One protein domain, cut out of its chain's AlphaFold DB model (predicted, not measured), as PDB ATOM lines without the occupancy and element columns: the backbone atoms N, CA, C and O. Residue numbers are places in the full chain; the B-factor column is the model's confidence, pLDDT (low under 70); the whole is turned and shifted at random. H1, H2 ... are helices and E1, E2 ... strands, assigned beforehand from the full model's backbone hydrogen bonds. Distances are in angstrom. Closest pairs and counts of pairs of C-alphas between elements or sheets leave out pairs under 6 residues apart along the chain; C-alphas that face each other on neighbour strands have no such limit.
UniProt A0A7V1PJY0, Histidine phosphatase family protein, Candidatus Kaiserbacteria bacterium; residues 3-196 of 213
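Overview. This is residues 3 to 196 of the 213 residues of the protein "Histidine phosphatase family protein" of Candidatus Kaiserbacteria bacterium (UniProt A0A7V1PJY0). A small sheet of three strands is the core, with H3 over one face and H7 over the other, and the long helix H6 crosses H7. H4 packs on residues 110 to 114 of H6, H1 packs on H3, and residues 168 to 196, with no named element, come back to E1, where residues 194 to 195 pair in parallel with residues 4 to 5. The 194 printed residues include eight named helices and three named strands, in the order E1 H1 H2 E2 H3 H4 H5 H6 E3 H7 H8; the sheet runs E1 E3 E2, all parallel. The class is mostly helix, though under half of the residues are in named elements. The whole is compact, with a radius of gyration of the C-alphas of 16.5 A and spans of 50 by 40 by 32 A.

Arrangement. In the sheet, E3 (residues 139 to 144) is the inner strand between E1 (3 to 7) and E2 (47 to 50). N 4 and O 140 are 2.8 A apart, and N 49 and O 141 2.8 A, both within hydrogen-bond range. H3 (54 to 63) is on the sheet over E3, at a height of 7.3 A; the closest C-alphas are those of Ala 56 and Gly 144, 5.3 A. H7 (146 to 162) is on the opposite face, over E1 and E3, at a height of 11.2 A. H6 (108 to 131) touches H7 with residues 114 to 122 alone, closest at C-alphas 118 and 152, 4.8 A; at 71 degrees they are only just about perpendicular. H6 only grazes the sheet, with residues 125 to 129. H4 (84 to 91) touches H6, C-alphas 86 and 110 being closest at 5.8 A. H5 (99 to 103) is near H4 and H7, and H8 (164 to 167) is near H7. H1 (21 to 27) touches H3 at a shallow tilt of 25 degrees, the same way, closest at C-alphas 27 and 54, 5.5 A. H2 (32 to 37) is near H3. E1, H1 H2, E2 is a split strand-helix-strand unit, with E3 between its parallel strands and a right-handed crossover; E2, H3 H4 H5 H6, E3 is a strand-helix-strand unit of neighbour strands. In H1, H2, H3, H5, H6 and H7 every O i to N i+4 pair is within hydrogen-bond range; H4 has 3 of 4, and H8 is too short for such a pair.

Along the chain. E1 begins at C-alpha 3, (256.560, 232.514, 220.082). H6 measures 34.4 A, H7 24.8 A, E3 16.8 A and H3 14.1 A. H8 ends at C-alpha 167, (266.169, 235.145, 211.939).

Size, cuts and confidence. The C-alphas farthest apart, those of Asn 17 and Glu 189, are 51.5 A apart. The printed part has no cut. The links E1 to H1 and H3 to H4 are long. The pLDDT is under 70 at residue 81, residues 91 to 99 and residues 159 to 196.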
ATOM      1  N   ILE A   3     256.847 233.918 219.761       83.25
ATOM      2  CA  ILE A   3     256.560 232.514 220.082       83.25
ATOM      3  C   ILE A   3     255.932 232.445 221.476       83.25
ATOM      4  O   ILE A   3     256.455 233.013 222.438       83.25
ATOM      5  N   VAL A   4     254.799 231.745 221.571       83.31
ATOM      6  CA  VAL A   4     254.029 231.555 222.801       83.31
ATOM      7  C   VAL A   4     254.016 230.077 223.174       83.31
ATOM      8  O   VAL A   4     253.458 229.248 222.453       83.31
ATOM      9  N   PHE A   5     254.602 229.746 224.322       84.81
ATOM     10  CA  PHE A   5     254.686 228.374 224.828       84.81
ATOM     11  C   PHE A   5     253.585 228.117 225.866       84.81
ATOM     12  O   PHE A   5     253.443 228.869 226.834       84.81
ATOM     13  N   VAL A   6     252.809 227.042 225.687       85.50
ATOM     14  CA  VAL A   6     251.695 226.666 226.575       85.50
ATOM     15  C   VAL A   6     251.805 225.195 226.978       85.50
ATOM     16  O   VAL A   6     251.623 224.281 226.172       85.50
ATOM     17  N   ARG A   7     252.069 224.947 228.264       88.81
ATOM     18  CA  ARG A   7     251.988 223.603 228.855       88.81
ATOM     19  C   ARG A   7     250.530 223.132 228.855       88.81
ATOM     20  O   ARG A   7     249.636 223.904 229.199       88.81
ATOM     21  N   HIS A   8     250.285 221.864 228.533       89.69
ATOM     22  CA  HIS A   8     248.940 221.293 228.649       89.69
ATOM     23  C   HIS A   8     248.399 221.328 230.091       89.69
ATOM     24  O   HIS A   8     249.147 221.165 231.059       89.69
ATOM     25  N   GLY A   9     247.078 221.469 230.233       86.31
ATOM     26  CA  GLY A   9     246.391 221.370 231.528       86.31
ATOM     27  C   GLY A   9     246.410 219.954 232.130       86.31
ATOM     28  O   GLY A   9     246.942 219.009 231.537       86.31
ATOM     29  N   ASN A  10     245.809 219.785 233.312       87.00
ATOM     30  CA  ASN A  10     245.737 218.493 234.002       87.00
ATOM     31  C   ASN A  10     244.976 217.458 233.154       87.00
ATOM     32  O   ASN A  10     243.779 217.603 232.893       87.00
ATOM     33  N   ALA A  11     245.676 216.399 232.753       91.62
ATOM     34  CA  ALA A  11     245.127 215.298 231.973       91.62
ATOM     35  C   ALA A  11     244.533 214.188 232.846       91.62
ATOM     36  O   ALA A  11     244.787 214.127 234.050       91.62
ATOM     37  N   GLU A  12     243.743 213.321 232.220       95.25
ATOM     38  CA  GLU A  12     243.195 212.095 232.812       95.25
ATOM     39  C   GLU A  12     244.305 211.222 233.435       95.25
ATOM     40  O   GLU A  12     245.466 211.315 233.014       95.25
ATOM     41  N   PRO A  13     244.014 210.388 234.452       89.88
ATOM     42  CA  PRO A  13     244.985 209.413 234.953       89.88
ATOM     43  C   PRO A  13     245.394 208.417 233.852       89.88
ATOM     44  O   PRO A  13     244.650 208.206 232.901       89.88
ATOM     45  N   ARG A  14     246.583 207.815 233.988       86.88
ATOM     46  CA  ARG A  14     247.016 206.658 233.177       86.88
ATOM     47  C   ARG A  14     246.163 205.436 233.528       86.88
ATOM     48  O   ARG A  14     245.829 205.283 234.707       86.88
ATOM     49  N   ASP A  15     245.870 204.551 232.577       89.50
ATOM     50  CA  ASP A  15     245.299 203.235 232.908       89.50
ATOM     51  C   ASP A  15     246.416 202.289 233.399       89.50
ATOM     52  O   ASP A  15     247.291 201.918 232.613       89.50
ATOM     53  N   PRO A  16     246.412 201.835 234.671       86.88
ATOM     54  CA  PRO A  16     247.406 200.878 235.164       86.88
ATOM     55  C   PRO A  16     247.307 199.486 234.510       86.88
ATOM     56  O   PRO A  16     248.153 198.635 234.775       86.88
ATOM     57  N   ASN A  17     246.289 199.237 233.678       91.94
ATOM     58  CA  ASN A  17     246.075 197.994 232.933       91.94
ATOM     59  C   ASN A  17     246.390 198.131 231.428       91.94
ATOM     60  O   ASN A  17     246.164 197.179 230.670       91.94
ATOM     61  N   ALA A  18     246.889 199.291 230.981       90.25
ATOM     62  CA  ALA A  18     247.216 199.544 229.583       90.25
ATOM     63  C   ALA A  18     248.233 198.520 229.047       90.25
ATOM     64  O   ALA A  18     249.320 198.343 229.593       90.25
ATOM     65  N   LYS A  19     247.888 197.851 227.938       90.38
ATOM     66  CA  LYS A  19     248.783 196.892 227.257       90.38
ATOM     67  C   LYS A  19     249.875 197.564 226.426       90.38
ATOM     68  O   LYS A  19     250.870 196.925 226.107       90.38
ATOM     69  N   ASP A  20     249.650 198.819 226.063       89.81
ATOM     70  CA  ASP A  20     250.580 199.687 225.355       89.81
ATOM     71  C   ASP A  20     250.604 201.018 226.112       89.81
ATOM     72  O   ASP A  20     249.633 201.779 226.107       89.81
ATOM     73  N   PHE A  21     251.706 201.246 226.825       85.00
ATOM     74  CA  PHE A  21     251.909 202.428 227.656       85.00
ATOM     75  C   PHE A  21     252.018 203.709 226.821       85.00
ATOM     76  O   PHE A  21     251.532 204.753 227.247       85.00
ATOM     77  N   VAL A  22     252.609 203.638 225.624       86.44
ATOM     78  CA  VAL A  22     252.795 204.804 224.751       86.44
ATOM     79  C   VAL A  22     251.464 205.196 224.113       86.44
ATOM     80  O   VAL A  22     251.127 206.380 224.071       86.44
ATOM     81  N   ALA A  23     250.660 204.219 223.686       90.06
ATOM     82  CA  ALA A  23     249.318 204.476 223.172       90.06
ATOM     83  C   ALA A  23     248.383 205.080 224.237       90.06
ATOM     84  O   ALA A  23     247.699 206.058 223.931       90.06
ATOM     85  N   ASP A  24     248.378 204.566 225.477       91.81
ATOM     86  CA  ASP A  24     247.619 205.171 226.590       91.81
ATOM     87  C   ASP A  24     248.115 206.592 226.887       91.81
ATOM     88  O   ASP A  24     247.344 207.554 226.847       91.81
ATOM     89  N   GLU A  25     249.425 206.754 227.086       89.12
ATOM     90  CA  GLU A  25     250.037 208.035 227.431       89.12
ATOM     91  C   GLU A  25     249.759 209.125 226.387       89.12
ATOM     92  O   GLU A  25     249.572 210.287 226.757       89.12
ATOM     93  N   LEU A  26     249.673 208.777 225.100       92.19
ATOM     94  CA  LEU A  26     249.292 209.701 224.030       92.19
ATOM     95  C   LEU A  26     247.775 209.920 223.920       92.19
ATOM     96  O   LEU A  26     247.362 211.014 223.526       92.19
ATOM     97  N   ALA A  27     246.942 208.932 224.260       95.44
ATOM     98  CA  ALA A  27     245.482 209.019 224.167       95.44
ATOM     99  C   ALA A  27     244.837 209.884 225.265       95.44
ATOM    100  O   ALA A  27     243.805 210.507 225.004       95.44
ATOM    101  N   ARG A  28     245.449 209.960 226.457       94.88
ATOM    102  CA  ARG A  28     244.967 210.731 227.626       94.88
ATOM    103  C   ARG A  28     244.540 212.163 227.268       94.88
ATOM    104  O   ARG A  28     245.360 212.973 226.810       94.88
ATOM    105  N   GLN A  29     243.276 212.487 227.541       97.50
ATOM    106  CA  GLN A  29     242.666 213.798 227.291       97.50
ATOM    107  C   GLN A  29     242.874 214.761 228.468       97.50
ATOM    108  O   GLN A  29     243.370 214.387 229.536       97.50
ATOM    109  N   LEU A  30     242.484 216.024 228.297       94.56
ATOM    110  CA  LEU A  30     242.340 216.971 229.402       94.56
ATOM    111  C   LEU A  30     241.149 216.601 230.300       94.56
ATOM    112  O   LEU A  30     240.042 216.347 229.830       94.56
ATOM    113  N   THR A  31     241.334 216.693 231.617       95.31
ATOM    114  CA  THR A  31     240.203 216.747 232.561       95.31
ATOM    115  C   THR A  31     239.435 218.066 232.413       95.31
ATOM    116  O   THR A  31     239.934 219.021 231.818       95.31
ATOM    117  N   GLU A  32     238.247 218.184 233.012       96.56
ATOM    118  CA  GLU A  32     237.527 219.467 233.089       96.56
ATOM    119  C   GLU A  32     238.384 220.574 233.739       96.56
ATOM    120  O   GLU A  32     238.536 221.653 233.162       96.56
ATOM    121  N   LYS A  33     239.059 220.267 234.862       91.38
ATOM    122  CA  LYS A  33     240.072 221.151 235.474       91.38
ATOM    123  C   LYS A  33     241.158 221.516 234.454       91.38
ATOM    124  O   LYS A  33     241.463 222.695 234.293       91.38
ATOM    125  N   GLY A  34     241.660 220.537 233.700       90.56
ATOM    126  CA  GLY A  34     242.605 220.741 232.600       90.56
ATOM    127  C   GLY A  34     242.123 221.752 231.562       90.56
ATOM    128  O   GLY A  34     242.847 222.690 231.240       90.56
ATOM    129  N   ARG A  35     240.875 221.632 231.098       94.81
ATOM    130  CA  ARG A  35     240.252 222.538 230.110       94.81
ATOM    131  C   ARG A  35     239.963 223.945 230.661       94.81
ATOM    132  O   ARG A  35     239.821 224.881 229.867       94.81
ATOM    133  N   SER A  36     239.905 224.111 231.987       89.62
ATOM    134  CA  SER A  36     239.888 225.426 232.657       89.62
ATOM    135  C   SER A  36     241.277 226.040 232.884       89.62
ATOM    136  O   SER A  36     241.379 227.257 232.992       89.62
ATOM    137  N   GLN A  37     242.343 225.230 232.916       86.12
ATOM    138  CA  GLN A  37     243.729 225.702 233.059       86.12
ATOM    139  C   GLN A  37     244.334 226.213 231.743       86.12
ATOM    140  O   GLN A  37     245.344 226.912 231.780       86.12
ATOM    141  N   VAL A  38     243.760 225.870 230.583       88.06
ATOM    142  CA  VAL A  38     244.274 226.352 229.293       88.06
ATOM    143  C   VAL A  38     243.950 227.843 229.123       88.06
ATOM    144  O   VAL A  38     242.763 228.197 229.128       88.06
ATOM    145  N   PRO A  39     244.956 228.721 228.940       83.19
ATOM    146  CA  PRO A  39     244.724 230.144 228.734       83.19
ATOM    147  C   PRO A  39     243.963 230.403 227.429       83.19
ATOM    148  O   PRO A  39     244.147 229.720 226.422       83.19
ATOM    149  N   ARG A  40     243.097 231.418 227.451       84.62
ATOM    150  CA  ARG A  40     242.243 231.826 226.327       84.62
ATOM    151  C   ARG A  40     242.518 233.285 225.978       84.62
ATOM    152  O   ARG A  40     243.082 234.019 226.783       84.62
ATOM    153  N   ASN A  41     242.073 233.716 224.798       84.31
ATOM    154  CA  ASN A  41     242.223 235.092 224.304       84.31
ATOM    155  C   ASN A  41     243.685 235.534 224.071       84.31
ATOM    156  O   ASN A  41     243.994 236.718 224.172       84.31
ATOM    157  N   LEU A  42     244.580 234.613 223.691       83.38
ATOM    158  CA  LEU A  42     246.002 234.890 223.413       83.38
ATOM    159  C   LEU A  42     246.270 235.700 222.118       83.38
ATOM    160  O   LEU A  42     247.412 235.793 221.659       83.38
ATOM    161  N   GLY A  43     245.229 236.279 221.514       88.00
ATOM    162  CA  GLY A  43     245.255 236.898 220.188       88.00
ATOM    163  C   GLY A  43     245.056 235.884 219.055       88.00
ATOM    164  O   GLY A  43     244.482 234.816 219.255       88.00
ATOM    165  N   LYS A  44     245.515 236.244 217.852       92.31
ATOM    166  CA  LYS A  44     245.589 235.345 216.687       92.31
ATOM    167  C   LYS A  44     247.000 234.780 216.538       92.31
ATOM    168  O   LYS A  44     247.957 235.443 216.933       92.31
ATOM    169  N   PHE A  45     247.111 233.612 215.923       92.25
ATOM    170  CA  PHE A  45     248.377 233.000 215.533       92.25
ATOM    171  C   PHE A  45     248.370 232.732 214.030       92.25
ATOM    172  O   PHE A  45     247.305 232.529 213.447       92.25
ATOM    173  N   ASP A  46     249.552 232.728 213.426       95.00
ATOM    174  CA  ASP A  46     249.752 232.384 212.017       95.00
ATOM    175  C   ASP A  46     250.088 230.894 211.863       95.00
ATOM    176  O   ASP A  46     249.768 230.283 210.848       95.00
ATOM    177  N   LEU A  47     250.670 230.283 212.906       95.69
ATOM    178  CA  LEU A  47     250.940 228.848 212.978       95.69
ATOM    179  C   LEU A  47     250.792 228.323 214.411       95.69
ATOM    180  O   LEU A  47     251.077 229.020 215.388       95.69
ATOM    181  N   VAL A  48     250.338 227.076 214.533       96.81
ATOM    182  CA  VAL A  48     250.130 226.393 215.813       96.81
ATOM    183  C   VAL A  48     250.783 225.021 215.746       96.81
ATOM    184  O   VAL A  48     250.499 224.242 214.839       96.81
ATOM    185  N   PHE A  49     251.616 224.708 216.732       97.00
ATOM    186  CA  PHE A  49     252.257 223.410 216.899       97.00
ATOM    187  C   PHE A  49     251.736 222.690 218.140       97.00
ATOM    188  O   PHE A  49     251.367 223.319 219.138       97.00
ATOM    189  N   SER A  50     251.763 221.358 218.117       96.69
ATOM    190  CA  SER A  50     251.551 220.566 219.325       96.69
ATOM    191  C   SER A  50     252.324 219.251 219.340       96.69
ATOM    192  O   SER A  50     252.729 218.738 218.297       96.69
ATOM    193  N   SER A  51     252.508 218.689 220.537       94.81
ATOM    194  CA  SER A  51     252.972 217.312 220.686       94.81
ATOM    195  C   SER A  51     251.910 216.304 220.208       94.81
ATOM    196  O   SER A  51     250.722 216.628 220.102       94.81
ATOM    197  N   PRO A  52     252.295 215.051 219.914       95.19
ATOM    198  CA  PRO A  52     251.362 213.994 219.521       95.19
ATOM    199  C   PRO A  52     250.312 213.629 220.591       95.19
ATOM    200  O   PRO A  52     249.328 212.970 220.246       95.19
ATOM    201  N   ALA A  53     250.452 214.057 221.850       94.38
ATOM    202  CA  ALA A  53     249.517 213.720 222.925       94.38
ATOM    203  C   ALA A  53     248.173 214.472 222.811       94.38
ATOM    204  O   ALA A  53     248.134 215.685 222.592       94.38
ATOM    205  N   MET A  54     247.050 213.782 223.033       97.12
ATOM    206  CA  MET A  54     245.696 214.344 222.894       97.12
ATOM    207  C   MET A  54     245.454 215.555 223.798       97.12
ATOM    208  O   MET A  54     245.019 216.596 223.308       97.12
ATOM    209  N   ARG A  55     245.855 215.490 225.072       95.19
ATOM    210  CA  ARG A  55     245.852 216.642 225.994       95.19
ATOM    211  C   ARG A  55     246.561 217.898 225.460       95.19
ATOM    212  O   ARG A  55     246.145 219.015 225.769       95.19
ATOM    213  N   ALA A  56     247.629 217.740 224.674       95.56
ATOM    214  CA  ALA A  56     248.373 218.855 224.094       95.56
ATOM    215  C   ALA A  56     247.640 219.409 222.862       95.56
ATOM    216  O   ALA A  56     247.432 220.618 222.769       95.56
ATOM    217  N   LYS A  57     247.123 218.524 221.999       97.88
ATOM    218  CA  LYS A  57     246.265 218.877 220.853       97.88
ATOM    219  C   LYS A  57     245.000 219.629 221.283       97.88
ATOM    220  O   LYS A  57     244.631 220.620 220.657       97.88
ATOM    221  N   GLU A  58     244.350 219.210 222.369       97.69
ATOM    222  CA  GLU A  58     243.236 219.951 222.976       97.69
ATOM    223  C   GLU A  58     243.673 221.320 223.502       97.69
ATOM    224  O   GLU A  58     242.988 222.314 223.270       97.69
ATOM    225  N   THR A  59     244.824 221.387 224.177       95.88
ATOM    226  CA  THR A  59     245.392 222.647 224.682       95.88
ATOM    227  C   THR A  59     245.627 223.634 223.538       95.88
ATOM    228  O   THR A  59     245.185 224.778 223.630       95.88
ATOM    229  N   ALA A  60     246.223 223.188 222.426       96.31
ATOM    230  CA  ALA A  60     246.393 223.992 221.216       96.31
ATOM    231  C   ALA A  60     245.055 224.545 220.701       96.31
ATOM    232  O   ALA A  60     244.927 225.746 220.484       96.31
ATOM    233  N   LYS A  61     244.035 223.686 220.569       97.44
ATOM    234  CA  LYS A  61     242.712 224.060 220.038       97.44
ATOM    235  C   LYS A  61     241.904 224.984 220.953       97.44
ATOM    236  O   LYS A  61     241.075 225.745 220.460       97.44
ATOM    237  N   ILE A  62     242.126 224.938 222.268       94.31
ATOM    238  CA  ILE A  62     241.492 225.857 223.230       94.31
ATOM    239  C   ILE A  62     242.221 227.213 223.260       94.31
ATOM    240  O   ILE A  62     241.566 228.250 223.375       94.31
ATOM    241  N   ALA A  63     243.552 227.218 223.129       91.06
ATOM    242  CA  ALA A  63     244.376 228.430 223.136       91.06
ATOM    243  C   ALA A  63     244.376 229.187 221.788       91.06
ATOM    244  O   ALA A  63     244.450 230.418 221.786       91.06
ATOM    245  N   ALA A  64     244.220 228.478 220.662       94.94
ATOM    246  CA  ALA A  64     244.044 229.021 219.310       94.94
ATOM    247  C   ALA A  64     242.771 228.457 218.626       94.94
ATOM    248  O   ALA A  64     242.859 227.587 217.752       94.94
ATOM    249  N   PRO A  65     241.566 228.928 219.004       94.38
ATOM    250  CA  PRO A  65     240.313 228.434 218.436       94.38
ATOM    251  C   PRO A  65     240.225 228.639 216.918       94.38
ATOM    252  O   PRO A  65     240.443 229.741 216.416       94.38
ATOM    253  N   GLY A  66     239.843 227.583 216.198       93.81
ATOM    254  CA  GLY A  66     239.717 227.591 214.736       93.81
ATOM    255  C   GLY A  66     240.986 227.196 213.973       93.81
ATOM    256  O   GLY A  66     240.960 227.216 212.747       93.81
ATOM    257  N   MET A  67     242.063 226.813 214.666       96.00
ATOM    258  CA  MET A  67     243.286 226.277 214.059       96.00
ATOM    259  C   MET A  67     243.498 224.810 214.456       96.00
ATOM    260  O   MET A  67     243.278 224.422 215.606       96.00
ATOM    261  N   ASP A  68     243.951 223.995 213.505       96.81
ATOM    262  CA  ASP A  68     244.448 222.642 213.759       96.81
ATOM    263  C   ASP A  68     245.975 222.684 213.967       96.81
ATOM    264  O   ASP A  68     246.669 223.311 213.166       96.81
ATOM    265  N   PRO A  69     246.522 222.054 215.025       97.44
ATOM    266  CA  PRO A  69     247.957 222.082 215.288       97.44
ATOM    267  C   PRO A  69     248.742 221.167 214.341       97.44
ATOM    268  O   PRO A  69     248.433 219.979 214.215       97.44
ATOM    269  N   THR A  70     249.836 221.677 213.775       97.62
ATOM    270  CA  THR A  70     250.894 220.849 213.182       97.62
ATOM    271  C   THR A  70     251.546 220.012 214.282       97.62
ATOM    272  O   THR A  70     251.949 220.539 215.321       97.62
ATOM    273  N   ILE A  71     251.640 218.697 214.079       96.56
ATOM    274  CA  ILE A  71     252.173 217.781 215.092       96.56
ATOM    275  C   ILE A  71     253.685 217.635 214.930       96.56
ATOM    276  O   ILE A  71     254.161 217.265 213.860       96.56
ATOM    277  N   ILE A  72     254.421 217.890 216.011       94.12
ATOM    278  CA  ILE A  72     255.870 217.694 216.102       94.12
ATOM    279  C   ILE A  72     256.114 216.515 217.047       94.12
ATOM    280  O   ILE A  72     255.876 216.627 218.251       94.12
ATOM    281  N   ASN A  73     256.560 215.373 216.514       90.19
ATOM    282  CA  ASN A  73     256.732 214.148 217.307       90.19
ATOM    283  C   ASN A  73     257.781 214.317 218.417       90.19
ATOM    284  O   ASN A  73     257.506 213.931 219.551       90.19
ATOM    285  N   ALA A  74     258.892 215.005 218.128       85.88
ATOM    286  CA  ALA A  74     259.933 215.368 219.094       85.88
ATOM    287  C   ALA A  74     259.423 216.171 220.311       85.88
ATOM    288  O   ALA A  74     260.055 216.172 221.361       85.88
ATOM    289  N   LEU A  75     258.237 216.793 220.255       82.56
ATOM    290  CA  LEU A  75     257.607 217.371 221.451       82.56
ATOM    291  C   LEU A  75     257.022 216.305 222.403       82.56
ATOM    292  O   LEU A  75     256.263 216.662 223.302       82.56
ATOM    293  N   SER A  76     257.318 215.013 222.226       83.44
ATOM    294  CA  SER A  76     256.953 213.929 223.142       83.44
ATOM    295  C   SER A  76     258.080 212.899 223.257       83.44
ATOM    296  O   SER A  76     258.383 212.191 222.303       83.44
ATOM    297  N   THR A  77     258.648 212.774 224.464       75.25
ATOM    298  CA  THR A  77     259.695 211.796 224.825       75.25
ATOM    299  C   THR A  77     259.360 210.394 224.327       75.25
ATOM    300  O   THR A  77     260.189 209.732 223.726       75.25
ATOM    301  N   HIS A  78     258.110 209.978 224.510       73.44
ATOM    302  CA  HIS A  78     257.646 208.615 224.281       73.44
ATOM    303  C   HIS A  78     257.579 208.211 222.790       73.44
ATOM    304  O   HIS A  78     257.325 207.045 222.505       73.44
ATOM    305  N   LEU A  79     257.779 209.149 221.848       76.06
ATOM    306  CA  LEU A  79     257.923 208.877 220.406       76.06
ATOM    307  C   LEU A  79     259.324 209.204 219.857       76.06
ATOM    308  O   LEU A  79     259.519 209.171 218.643       76.06
ATOM    309  N   TRP A  80     260.285 209.533 220.719       76.38
ATOM    310  CA  TRP A  80     261.677 209.737 220.327       76.38
ATOM    311  C   TRP A  80     262.426 208.397 220.364       76.38
ATOM    312  O   TRP A  80     262.337 207.668 221.348       76.38
ATOM    313  N   GLU A  81     263.173 208.064 219.307       67.38
ATOM    314  CA  GLU A  81     263.856 206.759 219.169       67.38
ATOM    315  C   GLU A  81     265.141 206.627 220.024       67.38
ATOM    316  O   GLU A  81     265.849 205.622 219.942       67.38
ATOM    317  N   GLY A  82     265.456 207.639 220.841       73.25
ATOM    318  CA  GLY A  82     266.583 207.646 221.775       73.25
ATOM    319  C   GLY A  82     266.223 207.206 223.200       73.25
ATOM    320  O   GLY A  82     265.195 206.578 223.454       73.25
ATOM    321  N   ASP A  83     267.083 207.555 224.162       73.94
ATOM    322  CA  ASP A  83     266.873 207.244 225.582       73.94
ATOM    323  C   ASP A  83     265.870 208.207 226.239       73.94
ATOM    324  O   ASP A  83     266.210 209.120 226.999       73.94
ATOM    325  N   TRP A  84     264.601 208.015 225.892       73.00
ATOM    326  CA  TRP A  84     263.494 208.782 226.447       73.00
ATOM    327  C   TRP A  84     263.266 208.497 227.938       73.00
ATOM    328  O   TRP A  84     262.728 209.362 228.628       73.00
ATOM    329  N   GLU A  85     263.685 207.331 228.446       73.06
ATOM    330  CA  GLU A  85     263.537 206.952 229.855       73.06
ATOM    331  C   GLU A  85     264.452 207.793 230.751       73.06
ATOM    332  O   GLU A  85     263.992 208.307 231.773       73.06
ATOM    333  N   SER A  86     265.716 208.005 230.364       72.94
ATOM    334  CA  SER A  86     266.610 208.958 231.041       72.94
ATOM    335  C   SER A  86     265.985 210.357 231.096       72.94
ATOM    336  O   SER A  86     265.971 210.989 232.150       72.94
ATOM    337  N   VAL A  87     265.397 210.823 229.990       71.50
ATOM    338  CA  VAL A  87     264.761 212.149 229.941       71.50
ATOM    339  C   VAL A  87     263.492 212.209 230.803       71.50
ATOM    340  O   VAL A  87     263.322 213.172 231.544       71.50
ATOM    341  N   ASP A  88     262.605 211.211 230.769       73.44
ATOM    342  CA  ASP A  88     261.369 211.234 231.570       73.44
ATOM    343  C   ASP A  88     261.686 211.193 233.079       73.44
ATOM    344  O   ASP A  88     261.135 211.984 233.845       73.44
ATOM    345  N   ASN A  89     262.654 210.373 233.508       72.38
ATOM    346  CA  ASN A  89     263.081 210.273 234.914       72.38
ATOM    347  C   ASN A  89     263.715 211.562 235.478       72.38
ATOM    348  O   ASN A  89     263.664 211.787 236.694       72.38
ATOM    349  N   LEU A  90     264.280 212.428 234.631       72.81
ATOM    350  CA  LEU A  90     264.876 213.699 235.059       72.81
ATOM    351  C   LEU A  90     263.825 214.765 235.442       72.81
ATOM    352  O   LEU A  90     264.130 215.679 236.211       72.81
ATOM    353  N   PHE A  91     262.577 214.643 234.968       66.94
ATOM    354  CA  PHE A  91     261.523 215.652 235.186       66.94
ATOM    355  C   PHE A  91     260.223 215.095 235.786       66.94
ATOM    356  O   PHE A  91     259.507 215.813 236.487       66.94
ATOM    357  N   VAL A  92     259.900 213.824 235.554       62.62
ATOM    358  CA  VAL A  92     258.731 213.150 236.133       62.62
ATOM    359  C   VAL A  92     259.092 212.609 237.521       62.62
ATOM    360  O   VAL A  92     260.218 212.207 237.786       62.62
ATOM    361  N   ASN A  93     258.139 212.648 238.457       57.16
ATOM    362  CA  ASN A  93     258.290 212.258 239.874       57.16
ATOM    363  C   ASN A  93     259.256 213.107 240.740       57.16
ATOM    364  O   ASN A  93     259.206 212.996 241.963       57.16
ATOM    365  N   GLN A  94     260.071 214.000 240.167       54.47
ATOM    366  CA  GLN A  94     261.063 214.814 240.904       54.47
ATOM    367  C   GLN A  94     260.468 215.969 241.748       54.47
ATOM    368  O   GLN A  94     261.188 216.585 242.543       54.47
ATOM    369  N   GLY A  95     259.169 216.258 241.597       57.88
ATOM    370  CA  GLY A  95     258.466 217.381 242.234       57.88
ATOM    371  C   GLY A  95     258.544 218.687 241.428       57.88
ATOM    372  O   GLY A  95     258.932 218.688 240.264       57.88
ATOM    373  N   ASN A  96     258.172 219.815 242.045       57.19
ATOM    374  CA  ASN A  96     258.314 221.139 241.424       57.19
ATOM    375  C   ASN A  96     259.773 221.616 241.512       57.19
ATOM    376  O   ASN A  96     260.129 222.320 242.456       57.19
ATOM    377  N   ARG A  97     260.594 221.236 240.527       64.31
ATOM    378  CA  ARG A  97     261.942 221.783 240.301       64.31
ATOM    379  C   ARG A  97     261.970 222.714 239.093       64.31
ATOM    380  O   ARG A  97     261.184 222.564 238.158       64.31
ATOM    381  N   SER A  98     262.894 223.664 239.116       65.94
ATOM    382  CA  SER A  98     263.305 224.451 237.953       65.94
ATOM    383  C   SER A  98     264.204 223.644 237.003       65.94
ATOM    384  O   SER A  98     264.760 222.612 237.380       65.94
ATOM    385  N   LEU A  99     264.396 224.153 235.778       66.88
ATOM    386  CA  LEU A  99     265.382 223.621 234.824       66.88
ATOM    387  C   LEU A  99     266.787 223.605 235.423       66.88
ATOM    388  O   LEU A  99     267.482 222.605 235.328       66.88
ATOM    389  N   VAL A 100     267.173 224.692 236.098       70.25
ATOM    390  CA  VAL A 100     268.494 224.842 236.721       70.25
ATOM    391  C   VAL A 100     268.732 223.744 237.765       70.25
ATOM    392  O   VAL A 100     269.793 223.124 237.789       70.25
ATOM    393  N   GLU A 101     267.727 223.440 238.590       71.56
ATOM    394  CA  GLU A 101     267.789 222.334 239.554       71.56
ATOM    395  C   GLU A 101     267.818 220.956 238.877       71.56
ATOM    396  O   GLU A 101     268.550 220.087 239.337       71.56
ATOM    397  N   ALA A 102     267.070 220.743 237.788       73.25
ATOM    398  CA  ALA A 102     267.115 219.490 237.032       73.25
ATOM    399  C   ALA A 102     268.484 219.281 236.356       73.25
ATOM    400  O   ALA A 102     269.156 218.286 236.610       73.25
ATOM    401  N   TYR A 103     268.953 220.253 235.571       81.31
ATOM    402  CA  TYR A 103     270.242 220.208 234.873       81.31
ATOM    403  C   TYR A 103     271.437 220.101 235.833       81.31
ATOM    404  O   TYR A 103     272.412 219.432 235.513       81.31
ATOM    405  N   SER A 104     271.369 220.706 237.027       82.19
ATOM    406  CA  SER A 104     272.453 220.611 238.026       82.19
ATOM    407  C   SER A 104     272.643 219.222 238.649       82.19
ATOM    408  O   SER A 104     273.676 218.990 239.278       82.19
ATOM    409  N   ILE A 105     271.686 218.302 238.469       83.62
ATOM    410  CA  ILE A 105     271.812 216.891 238.872       83.62
ATOM    411  C   ILE A 105     271.834 215.916 237.688       83.62
ATOM    412  O   ILE A 105     272.024 214.720 237.901       83.62
ATOM    413  N   ALA A 106     271.608 216.408 236.469       85.12
ATOM    414  CA  ALA A 106     271.562 215.594 235.266       85.12
ATOM    415  C   ALA A 106     272.949 215.032 234.936       85.12
ATOM    416  O   ALA A 106     273.962 215.735 234.990       85.12
ATOM    417  N   SER A 107     272.997 213.762 234.545       88.62
ATOM    418  CA  SER A 107     274.178 213.192 233.909       88.62
ATOM    419  C   SER A 107     274.412 213.812 232.530       88.62
ATOM    420  O   SER A 107     273.494 214.307 231.874       88.62
ATOM    421  N   GLU A 108     275.655 213.733 232.053       87.50
ATOM    422  CA  GLU A 108     276.041 214.176 230.707       87.50
ATOM    423  C   GLU A 108     275.135 213.558 229.627       87.50
ATOM    424  O   GLU A 108     274.607 214.278 228.786       87.50
ATOM    425  N   LYS A 109     274.831 212.260 229.755       85.56
ATOM    426  CA  LYS A 109     273.919 211.504 228.887       85.56
ATOM    427  C   LYS A 109     272.477 212.035 228.893       85.56
ATOM    428  O   LYS A 109     271.837 212.092 227.847       85.56
ATOM    429  N   GLU A 110     271.941 212.419 230.054       85.62
ATOM    430  CA  GLU A 110     270.600 213.020 230.136       85.62
ATOM    431  C   GLU A 110     270.580 214.409 229.480       85.62
ATOM    432  O   GLU A 110     269.634 214.731 228.762       85.62
ATOM    433  N   MET A 111     271.646 215.199 229.640       85.44
ATOM    434  CA  MET A 111     271.789 216.495 228.965       85.44
ATOM    435  C   MET A 111     271.986 216.360 227.448       85.44
ATOM    436  O   MET A 111     271.459 217.176 226.693       85.44
ATOM    437  N   GLU A 112     272.708 215.341 226.977       85.38
ATOM    438  CA  GLU A 112     272.798 214.993 225.551       85.38
ATOM    439  C   GLU A 112     271.425 214.628 224.979       85.38
ATOM    440  O   GLU A 112     271.052 215.128 223.919       85.38
ATOM    441  N   ALA A 113     270.639 213.821 225.697       84.00
ATOM    442  CA  ALA A 113     269.298 213.432 225.275       84.00
ATOM    443  C   ALA A 113     268.317 214.622 225.238       84.00
ATOM    444  O   ALA A 113     267.564 214.760 224.274       84.00
ATOM    445  N   VAL A 114     268.373 215.527 226.226       83.88
ATOM    446  CA  VAL A 114     267.590 216.781 226.231       83.88
ATOM    447  C   VAL A 114     267.953 217.681 225.039       83.88
ATOM    448  O   VAL A 114     267.049 218.206 224.391       83.88
ATOM    449  N   ARG A 115     269.242 217.810 224.696       84.81
ATOM    450  CA  ARG A 115     269.698 218.580 223.518       84.81
ATOM    451  C   ARG A 115     269.303 217.937 222.190       84.81
ATOM    452  O   ARG A 115     268.975 218.627 221.231       84.81
ATOM    453  N   ALA A 116     269.344 216.609 222.104       86.31
ATOM    454  CA  ALA A 116     268.963 215.904 220.886       86.31
ATOM    455  C   ALA A 116     267.472 216.112 220.569       86.31
ATOM    456  O   ALA A 116     267.120 216.411 219.428       86.31
ATOM    457  N   ILE A 117     266.603 216.023 221.584       85.38
ATOM    458  CA  ILE A 117     265.158 216.207 221.408       85.38
ATOM    459  C   ILE A 117     264.751 217.688 221.244       85.38
ATOM    460  O   ILE A 117     263.797 217.963 220.512       85.38
ATOM    461  N   SER A 118     265.478 218.654 221.835       85.12
ATOM    462  CA  SER A 118     265.272 220.089 221.552       85.12
ATOM    463  C   SER A 118     265.641 220.438 220.112       85.12
ATOM    464  O   SER A 118     264.828 221.047 219.417       85.12
ATOM    465  N   MET A 119     266.802 219.981 219.634       87.88
ATOM    466  CA  MET A 119     267.284 220.218 218.270       87.88
ATOM    467  C   MET A 119     266.367 219.588 217.209       87.88
ATOM    468  O   MET A 119     266.046 220.231 216.209       87.88
ATOM    469  N   GLU A 120     265.883 218.359 217.429       90.12
ATOM    470  CA  GLU A 120     264.935 217.700 216.515       90.12
ATOM    471  C   GLU A 120     263.603 218.468 216.429       90.12
ATOM    472  O   GLU A 120     263.087 218.711 215.333       90.12
ATOM    473  N   ALA A 121     263.065 218.919 217.571       89.94
ATOM    474  CA  ALA A 121     261.860 219.745 217.601       89.94
ATOM    475  C   ALA A 121     262.082 221.118 216.941       89.94
ATOM    476  O   ALA A 121     261.220 221.585 216.190       89.94
ATOM    477  N   PHE A 122     263.236 221.744 217.183       89.38
ATOM    478  CA  PHE A 122     263.622 223.038 216.624       89.38
ATOM    479  C   PHE A 122     263.729 222.992 215.097       89.38
ATOM    480  O   PHE A 122     263.059 223.781 214.433       89.38
ATOM    481  N   GLU A 123     264.486 222.057 214.513       91.00
ATOM    482  CA  GLU A 123     264.626 221.967 213.051       91.00
ATOM    483  C   GLU A 123     263.307 221.563 212.366       91.00
ATOM    484  O   GLU A 123     262.973 222.104 211.307       91.00
ATOM    485  N   ALA A 124     262.480 220.715 212.992       91.62
ATOM    486  CA  ALA A 124     261.132 220.421 212.493       91.62
ATOM    487  C   ALA A 124     260.241 221.680 212.440       91.62
ATOM    488  O   ALA A 124     259.550 221.918 211.445       91.62
ATOM    489  N   ILE A 125     260.291 222.527 213.473       89.75
ATOM    490  CA  ILE A 125     259.554 223.797 213.520       89.75
ATOM    491  C   ILE A 125     260.130 224.814 212.528       89.75
ATOM    492  O   ILE A 125     259.372 225.416 211.769       89.75
ATOM    493  N   LYS A 126     261.455 224.985 212.490       88.50
ATOM    494  CA  LYS A 126     262.184 225.889 211.582       88.50
ATOM    495  C   LYS A 126     261.885 225.568 210.119       88.50
ATOM    496  O   LYS A 126     261.649 226.481 209.324       88.50
ATOM    497  N   LYS A 127     261.796 224.279 209.775       91.31
ATOM    498  CA  LYS A 127     261.302 223.810 208.477       91.31
ATOM    499  C   LYS A 127     259.868 224.285 208.219       91.31
ATOM    500  O   LYS A 127     259.644 224.963 207.221       91.31
ATOM    501  N   CYS A 128     258.916 224.000 209.109       92.69
ATOM    502  CA  CYS A 128     257.520 224.413 208.917       92.69
ATOM    503  C   CYS A 128     257.342 225.942 208.839       92.69
ATOM    504  O   CYS A 128     256.524 226.420 208.056       92.69
ATOM    505  N   VAL A 129     258.122 226.718 209.598       87.38
ATOM    506  CA  VAL A 129     258.162 228.190 209.534       87.38
ATOM    507  C   VAL A 129     258.598 228.668 208.146       87.38
ATOM    508  O   VAL A 129     257.916 229.499 207.545       87.38
ATOM    509  N   ARG A 130     259.680 228.088 207.602       89.38
ATOM    510  CA  ARG A 130     260.180 228.374 206.245       89.38
ATOM    511  C   ARG A 130     259.181 227.960 205.160       89.38
ATOM    512  O   ARG A 130     258.921 228.741 204.251       89.38
ATOM    513  N   GLU A 131     258.577 226.777 205.273       92.44
ATOM    514  CA  GLU A 131     257.590 226.256 204.308       92.44
ATOM    515  C   GLU A 131     256.285 227.071 204.268       92.44
ATOM    516  O   GLU A 131     255.641 227.131 203.221       92.44
ATOM    517  N   ASN A 132     255.916 227.746 205.363       91.69
ATOM    518  CA  ASN A 132     254.763 228.658 205.418       91.69
ATOM    519  C   ASN A 132     255.125 230.132 205.127       91.69
ATOM    520  O   ASN A 132     254.247 230.991 205.174       91.69
ATOM    521  N   GLY A 133     256.394 230.447 204.829       90.06
ATOM    522  CA  GLY A 133     256.841 231.812 204.519       90.06
ATOM    523  C   GLY A 133     256.729 232.802 205.688       90.06
ATOM    524  O   GLY A 133     256.549 233.998 205.460       90.06
ATOM    525  N   LEU A 134     256.788 232.315 206.931       85.19
ATOM    526  CA  LEU A 134     256.611 233.121 208.144       85.19
ATOM    527  C   LEU A 134     257.908 233.836 208.549       85.19
ATOM    528  O   LEU A 134     259.007 233.349 208.288       85.19
ATOM    529  N   GLY A 135     257.787 234.983 209.225       79.31
ATOM    530  CA  GLY A 135     258.934 235.837 209.545       79.31
ATOM    531  C   GLY A 135     258.622 236.953 210.545       79.31
ATOM    532  O   GLY A 135     258.097 236.718 211.640       79.31
ATOM    533  N   VAL A 136     258.990 238.188 210.195       77.06
ATOM    534  CA  VAL A 136     258.779 239.377 211.038       77.06
ATOM    535  C   VAL A 136     257.286 239.588 211.305       77.06
ATOM    536  O   VAL A 136     256.459 239.479 210.406       77.06
ATOM    537  N   GLY A 137     256.930 239.882 212.557       75.50
ATOM    538  CA  GLY A 137     255.539 240.070 212.985       75.50
ATOM    539  C   GLY A 137     254.701 238.791 213.139       75.50
ATOM    540  O   GLY A 137     253.680 238.852 213.820       75.50
ATOM    541  N   SER A 138     255.125 237.644 212.591       84.38
ATOM    542  CA  SER A 138     254.395 236.376 212.742       84.38
ATOM    543  C   SER A 138     254.325 235.919 214.205       84.38
ATOM    544  O   SER A 138     255.303 236.058 214.951       84.38
ATOM    545  N   ARG A 139     253.186 235.344 214.603       88.25
ATOM    546  CA  ARG A 139     252.899 234.826 215.951       88.25
ATOM    547  C   ARG A 139     252.666 233.318 215.913       88.25
ATOM    548  O   ARG A 139     251.773 232.843 215.211       88.25
ATOM    549  N   ILE A 140     253.418 232.569 216.713       89.38
ATOM    550  CA  ILE A 140     253.384 231.101 216.764       89.38
ATOM    551  C   ILE A 140     252.946 230.626 218.152       89.38
ATOM    552  O   ILE A 140     253.438 231.124 219.163       89.38
ATOM    553  N   LEU A 141     252.054 229.635 218.206       91.62
ATOM    554  CA  LEU A 141     251.685 228.923 219.436       91.62
ATOM    555  C   LEU A 141     252.337 227.534 219.469       91.62
ATOM    556  O   LEU A 141     252.298 226.814 218.475       91.62
ATOM    557  N   MET A 142     252.867 227.121 220.621       91.62
ATOM    558  CA  MET A 142     253.431 225.783 220.842       91.62
ATOM    559  C   MET A 142     252.815 225.140 222.090       91.62
ATOM    560  O   MET A 142     253.046 225.602 223.208       91.62
ATOM    561  N   ALA A 143     252.027 224.076 221.907       91.56
ATOM    562  CA  ALA A 143     251.332 223.382 222.994       91.56
ATOM    563  C   ALA A 143     251.947 222.004 223.296       91.56
ATOM    564  O   ALA A 143     251.895 221.102 222.458       91.56
ATOM    565  N   GLY A 144     252.486 221.805 224.500       90.19
ATOM    566  CA  GLY A 144     253.282 220.612 224.827       90.19
ATOM    567  C   GLY A 144     253.443 220.327 226.322       90.19
ATOM    568  O   GLY A 144     252.583 220.675 227.138       90.19
ATOM    569  N   HIS A 145     254.540 219.659 226.680       84.06
ATOM    570  CA  HIS A 145     254.892 219.289 228.057       84.06
ATOM    571  C   HIS A 145     255.975 220.232 228.610       84.06
ATOM    572  O   HIS A 145     256.690 220.862 227.837       84.06
ATOM    573  N   ALA A 146     256.082 220.342 229.941       75.94
ATOM    574  CA  ALA A 146     256.902 221.366 230.603       75.94
ATOM    575  C   ALA A 146     258.358 221.409 230.095       75.94
ATOM    576  O   ALA A 146     258.774 222.438 229.576       75.94
ATOM    577  N   MET A 147     259.066 220.275 230.166       75.38
ATOM    578  CA  MET A 147     260.461 220.152 229.729       75.38
ATOM    579  C   MET A 147     260.642 220.466 228.241       75.38
ATOM    580  O   MET A 147     261.451 221.325 227.909       75.38
ATOM    581  N   HIS A 148     259.865 219.838 227.344       77.06
ATOM    582  CA  HIS A 148     260.042 220.013 225.893       77.06
ATOM    583  C   HIS A 148     259.921 221.474 225.466       77.06
ATOM    584  O   HIS A 148     260.711 221.947 224.660       77.06
ATOM    585  N   LEU A 149     258.944 222.198 226.021       77.12
ATOM    586  CA  LEU A 149     258.730 223.617 225.729       77.12
ATOM    587  C   LEU A 149     259.844 224.508 226.298       77.12
ATOM    588  O   LEU A 149     260.064 225.601 225.789       77.12
ATOM    589  N   GLN A 150     260.517 224.060 227.357       75.44
ATOM    590  CA  GLN A 150     261.599 224.781 228.018       75.44
ATOM    591  C   GLN A 150     262.940 224.579 227.306       75.44
ATOM    592  O   GLN A 150     263.543 225.564 226.895       75.44
ATOM    593  N   ALA A 151     263.355 223.331 227.067       77.19
ATOM    594  CA  ALA A 151     264.582 223.025 226.327       77.19
ATOM    595  C   ALA A 151     264.530 223.567 224.883       77.19
ATOM    596  O   ALA A 151     265.509 224.102 224.376       77.19
ATOM    597  N   LEU A 152     263.358 223.528 224.237       79.81
ATOM    598  CA  LEU A 152     263.149 224.166 222.934       79.81
ATOM    599  C   LEU A 152     263.247 225.703 222.993       79.81
ATOM    600  O   LEU A 152     263.709 226.321 222.039       79.81
ATOM    601  N   ALA A 153     262.819 226.340 224.087       76.50
ATOM    602  CA  ALA A 153     262.967 227.786 224.254       76.50
ATOM    603  C   ALA A 153     264.434 228.197 224.489       76.50
ATOM    604  O   ALA A 153     264.853 229.232 223.978       76.50
ATOM    605  N   GLU A 154     265.221 227.371 225.187       74.38
ATOM    606  CA  GLU A 154     266.682 227.524 225.285       74.38
ATOM    607  C   GLU A 154     267.358 227.371 223.911       74.38
ATOM    608  O   GLU A 154     268.210 228.186 223.561       74.38
ATOM    609  N   GLU A 155     266.929 226.400 223.096       79.75
ATOM    610  CA  GLU A 155     267.418 226.205 221.720       79.75
ATOM    611  C   GLU A 155     267.147 227.431 220.827       79.75
ATOM    612  O   GLU A 155     268.030 227.892 220.106       79.75
ATOM    613  N   PHE A 156     265.943 228.011 220.908       74.25
ATOM    614  CA  PHE A 156     265.598 229.233 220.172       74.25
ATOM    615  C   PHE A 156     266.433 230.452 220.603       74.25
ATOM    616  O   PHE A 156     266.828 231.241 219.744       74.25
ATOM    617  N   ASP A 157     266.715 230.609 221.899       73.00
ATOM    618  CA  ASP A 157     267.529 231.710 222.440       73.00
ATOM    619  C   ASP A 157     269.002 231.573 222.014       73.00
ATOM    620  O   ASP A 157     269.594 232.517 221.485       73.00
ATOM    621  N   ALA A 158     269.568 230.365 222.126       72.06
ATOM    622  CA  ALA A 158     270.923 230.053 221.673       72.06
ATOM    623  C   ALA A 158     271.090 230.243 220.154       72.06
ATOM    624  O   ALA A 158     272.054 230.868 219.706       72.06
ATOM    625  N   MET A 159     270.134 229.766 219.352       68.44
ATOM    626  CA  MET A 159     270.178 229.919 217.896       68.44
ATOM    627  C   MET A 159     270.005 231.370 217.442       68.44
ATOM    628  O   MET A 159     270.652 231.765 216.474       68.44
ATOM    629  N   TYR A 160     269.213 232.192 218.137       64.12
ATOM    630  CA  TYR A 160     269.179 233.635 217.868       64.12
ATOM    631  C   TYR A 160     270.497 234.323 218.264       64.12
ATOM    632  O   TYR A 160     271.002 235.160 217.518       64.12
ATOM    633  N   ALA A 161     271.088 233.957 219.407       65.94
ATOM    634  CA  ALA A 161     272.347 234.536 219.884       65.94
ATOM    635  C   ALA A 161     273.560 234.201 218.991       65.94
ATOM    636  O   ALA A 161     274.535 234.957 218.977       65.94
ATOM    637  N   HIS A 162     273.511 233.087 218.253       67.81
ATOM    638  CA  HIS A 162     274.579 232.654 217.347       67.81
ATOM    639  C   HIS A 162     274.324 232.962 215.865       67.81
ATOM    640  O   HIS A 162     275.293 233.202 215.148       67.81
ATOM    641  N   HIS A 163     273.062 232.990 215.423       63.62
ATOM    642  CA  HIS A 163     272.668 233.171 214.018       63.62
ATOM    643  C   HIS A 163     271.521 234.185 213.837       63.62
ATOM    644  O   HIS A 163     270.463 233.833 213.299       63.62
ATOM    645  N   PRO A 164     271.684 235.454 214.263       62.41
ATOM    646  CA  PRO A 164     270.655 236.481 214.085       62.41
ATOM    647  C   PRO A 164     270.297 236.710 212.605       62.41
ATOM    648  O   PRO A 164     269.163 237.068 212.295       62.41
ATOM    649  N   GLU A 165     271.222 236.446 211.677       64.38
ATOM    650  CA  GLU A 165     271.011 236.533 210.227       64.38
ATOM    651  C   GLU A 165     270.080 235.450 209.652       64.38
ATOM    652  O   GLU A 165     269.446 235.686 208.625       64.38
ATOM    653  N   GLU A 166     269.931 234.286 210.305       59.97
ATOM    654  CA  GLU A 166     268.906 233.296 209.921       59.97
ATOM    655  C   GLU A 166     267.491 233.702 210.381       59.97
ATOM    656  O   GLU A 166     266.509 233.088 209.951       59.97
ATOM    657  N   TRP A 167     267.383 234.731 211.229       57.25
ATOM    658  CA  TRP A 167     266.169 235.145 211.939       57.25
ATOM    659  C   TRP A 167     265.901 236.656 211.831       57.25
ATOM    660  O   TRP A 167     265.385 237.271 212.765       57.25
ATOM    661  N   ASP A 168     266.242 237.252 210.687       48.78
ATOM    662  CA  ASP A 168     266.176 238.696 210.438       48.78
ATOM    663  C   ASP A 168     264.800 239.296 210.827       48.78
ATOM    664  O   ASP A 168     263.746 238.878 210.337       48.78
ATOM    665  N   GLY A 169     264.790 240.241 211.778       51.16
ATOM    666  CA  GLY A 169     263.572 240.787 212.406       51.16
ATOM    667  C   GLY A 169     262.953 239.948 213.548       51.16
ATOM    668  O   GLY A 169     261.762 240.071 213.873       51.16
ATOM    669  N   TRP A 170     263.749 239.103 214.196       43.44
ATOM    670  CA  TRP A 170     263.568 238.692 215.591       43.44
ATOM    671  C   TRP A 170     264.252 239.723 216.510       43.44
ATOM    672  O   TRP A 170     265.303 240.256 216.177       43.44
ATOM    673  N   ASP A 171     263.628 240.039 217.647       46.00
ATOM    674  CA  ASP A 171     264.169 240.927 218.684       46.00
ATOM    675  C   ASP A 171     264.259 240.135 219.993       46.00
ATOM    676  O   ASP A 171     263.230 239.769 220.563       46.00
ATOM    677  N   ALA A 172     265.482 239.830 220.437       42.59
ATOM    678  CA  ALA A 172     265.753 239.218 221.739       42.59
ATOM    679  C   ALA A 172     266.555 240.154 222.663       42.59
ATOM    680  O   ALA A 172     267.394 239.714 223.446       42.59
ATOM    681  N   THR A 173     266.283 241.464 222.623       37.50
ATOM    682  CA  THR A 173     266.840 242.428 223.599       37.50
ATOM    683  C   THR A 173     266.393 242.176 225.052       37.50
ATOM    684  O   THR A 173     266.864 242.847 225.970       37.50
ATOM    685  N   GLN A 174     265.538 241.174 225.285       42.38
ATOM    686  CA  GLN A 174     265.142 240.647 226.592       42.38
ATOM    687  C   GLN A 174     265.520 239.157 226.701       42.38
ATOM    688  O   GLN A 174     264.673 238.284 226.524       42.38
ATOM    689  N   GLY A 175     266.802 238.875 226.965       34.78
ATOM    690  CA  GLY A 175     267.323 237.506 227.102       34.78
ATOM    691  C   GLY A 175     266.699 236.718 228.265       34.78
ATOM    692  O   GLY A 175     266.263 237.294 229.269       34.78
ATOM    693  N   LEU A 176     266.652 235.390 228.137       39.69
ATOM    694  CA  LEU A 176     265.879 234.522 229.030       39.69
ATOM    695  C   LEU A 176     266.533 234.353 230.416       39.69
ATOM    696  O   LEU A 176     267.602 233.763 230.568       39.69
ATOM    697  N   ASN A 177     265.864 234.846 231.466       35.38
ATOM    698  CA  ASN A 177     266.326 234.721 232.853       35.38
ATOM    699  C   ASN A 177     265.653 233.545 233.585       35.38
ATOM    700  O   ASN A 177     264.601 233.685 234.213       35.38
ATOM    701  N   TRP A 178     266.322 232.395 233.561       39.38
ATOM    702  CA  TRP A 178     265.843 231.120 234.105       39.38
ATOM    703  C   TRP A 178     265.822 230.998 235.643       39.38
ATOM    704  O   TRP A 178     265.444 229.951 236.166       39.38
ATOM    705  N   SER A 179     266.177 232.042 236.404       30.23
ATOM    706  CA  SER A 179     266.255 232.000 237.882       30.23
ATOM    707  C   SER A 179     264.894 232.068 238.624       30.23
ATOM    708  O   SER A 179     264.814 232.504 239.774       30.23
ATOM    709  N   THR A 180     263.805 231.619 237.980       30.80
ATOM    710  CA  THR A 180     262.397 231.859 238.379       30.80
ATOM    711  C   THR A 180     261.445 230.725 237.844       30.80
ATOM    712  O   THR A 180     261.657 230.324 236.709       30.80
ATOM    713  N   PRO A 181     260.404 230.174 238.555       32.44
ATOM    714  CA  PRO A 181     259.434 229.146 238.011       32.44
ATOM    715  C   PRO A 181     257.893 229.251 238.401       32.44
ATOM    716  O   PRO A 181     257.606 229.238 239.594       32.44
ATOM    717  N   ILE A 182     256.809 229.406 237.571       34.84
ATOM    718  CA  ILE A 182     256.406 230.090 236.278       34.84
ATOM    719  C   ILE A 182     255.111 231.000 236.377       34.84
ATOM    720  O   ILE A 182     254.081 230.516 236.812       34.84
ATOM    721  N   ARG A 183     255.129 232.342 236.115       26.97
ATOM    722  CA  ARG A 183     253.944 233.277 236.258       26.97
ATOM    723  C   ARG A 183     253.266 233.519 234.885       26.97
ATOM    724  O   ARG A 183     253.036 232.606 234.104       26.97
ATOM    725  N   GLU A 184     252.932 234.789 234.672       32.22
ATOM    726  CA  GLU A 184     251.946 235.400 233.817       32.22
ATOM    727  C   GLU A 184     252.221 236.918 233.932       32.22
ATOM    728  O   GLU A 184     252.215 237.453 235.044       32.22
ATOM    729  N   VAL A 185     252.521 237.595 232.816       26.22
ATOM    730  CA  VAL A 185     252.551 239.069 232.673       26.22
ATOM    731  C   VAL A 185     252.121 239.443 231.248       26.22
ATOM    732  O   VAL A 185     252.540 238.806 230.283       26.22
ATOM    733  N   ILE A 186     251.295 240.490 231.133       26.03
ATOM    734  CA  ILE A 186     250.761 241.136 229.916       26.03
ATOM    735  C   ILE A 186     250.547 242.623 230.304       26.03
ATOM    736  O   ILE A 186     249.999 242.856 231.378       26.03
ATOM    737  N   LEU A 187     250.932 243.677 229.567       26.88
ATOM    738  CA  LEU A 187     251.587 243.838 228.252       26.88
ATOM    739  C   LEU A 187     252.367 245.183 228.244       26.88
ATOM    740  O   LEU A 187     251.932 246.124 228.905       26.88
ATOM    741  N   SER A 188     253.420 245.331 227.432       24.19
ATOM    742  CA  SER A 188     253.900 246.643 226.952       24.19
ATOM    743  C   SER A 188     254.487 246.547 225.536       24.19
ATOM    744  O   SER A 188     254.755 245.452 225.047       24.19
ATOM    745  N   GLU A 189     254.653 247.689 224.868       28.06
ATOM    746  CA  GLU A 189     255.135 247.779 223.483       28.06
ATOM    747  C   GLU A 189     256.630 247.414 223.363       28.06
ATOM    748  O   GLU A 189     257.428 247.763 224.233       28.06
ATOM    749  N   GLY A 190     256.998 246.708 222.286       29.67
ATOM    750  CA  GLY A 190     258.333 246.125 222.068       29.67
ATOM    751  C   GLY A 190     258.300 244.597 221.897       29.67
ATOM    752  O   GLY A 190     257.339 243.936 222.309       29.67
ATOM    753  N   GLY A 191     259.332 244.024 221.266       27.91
ATOM    754  CA  GLY A 191     259.460 242.573 221.094       27.91
ATOM    755  C   GLY A 191     259.527 241.857 222.446       27.91
ATOM    756  O   GLY A 191     260.244 242.287 223.346       27.91
ATOM    757  N   SER A 192     258.732 240.798 222.631       30.58
ATOM    758  CA  SER A 192     258.683 240.055 223.899       30.58
ATOM    759  C   SER A 192     258.192 238.614 223.725       30.58
ATOM    760  O   SER A 192     257.167 238.367 223.089       30.58
ATOM    761  N   PHE A 193     258.903 237.663 224.337       32.75
ATOM    762  CA  PHE A 193     258.460 236.273 224.499       32.75
ATOM    763  C   PHE A 193     257.346 236.165 225.550       32.75
ATOM    764  O   PHE A 193     257.299 236.964 226.489       32.75
ATOM    765  N   ARG A 194     256.472 235.149 225.447       37.75
ATOM    766  CA  ARG A 194     255.436 234.879 226.465       37.75
ATOM    767  C   ARG A 194     255.252 233.389 226.740       37.75
ATOM    768  O   ARG A 194     254.896 232.618 225.855       37.75
ATOM    769  N   ALA A 195     255.388 233.014 228.007       35.69
ATOM    770  CA  ALA A 195     254.842 231.779 228.561       35.69
ATOM    771  C   ALA A 195     253.728 232.152 229.548       35.69
ATOM    772  O   ALA A 195     253.881 233.107 230.313       35.69
ATOM    773  N   ILE A 196     252.586 231.460 229.493       34.38
ATOM    774  CA  ILE A 196     251.364 231.855 230.216       34.38
ATOM    775  C   ILE A 196     250.749 230.635 230.910       34.38
ATOM    776  O   ILE A 196     250.449 229.633 230.258       34.38
TER     777      ILE A 196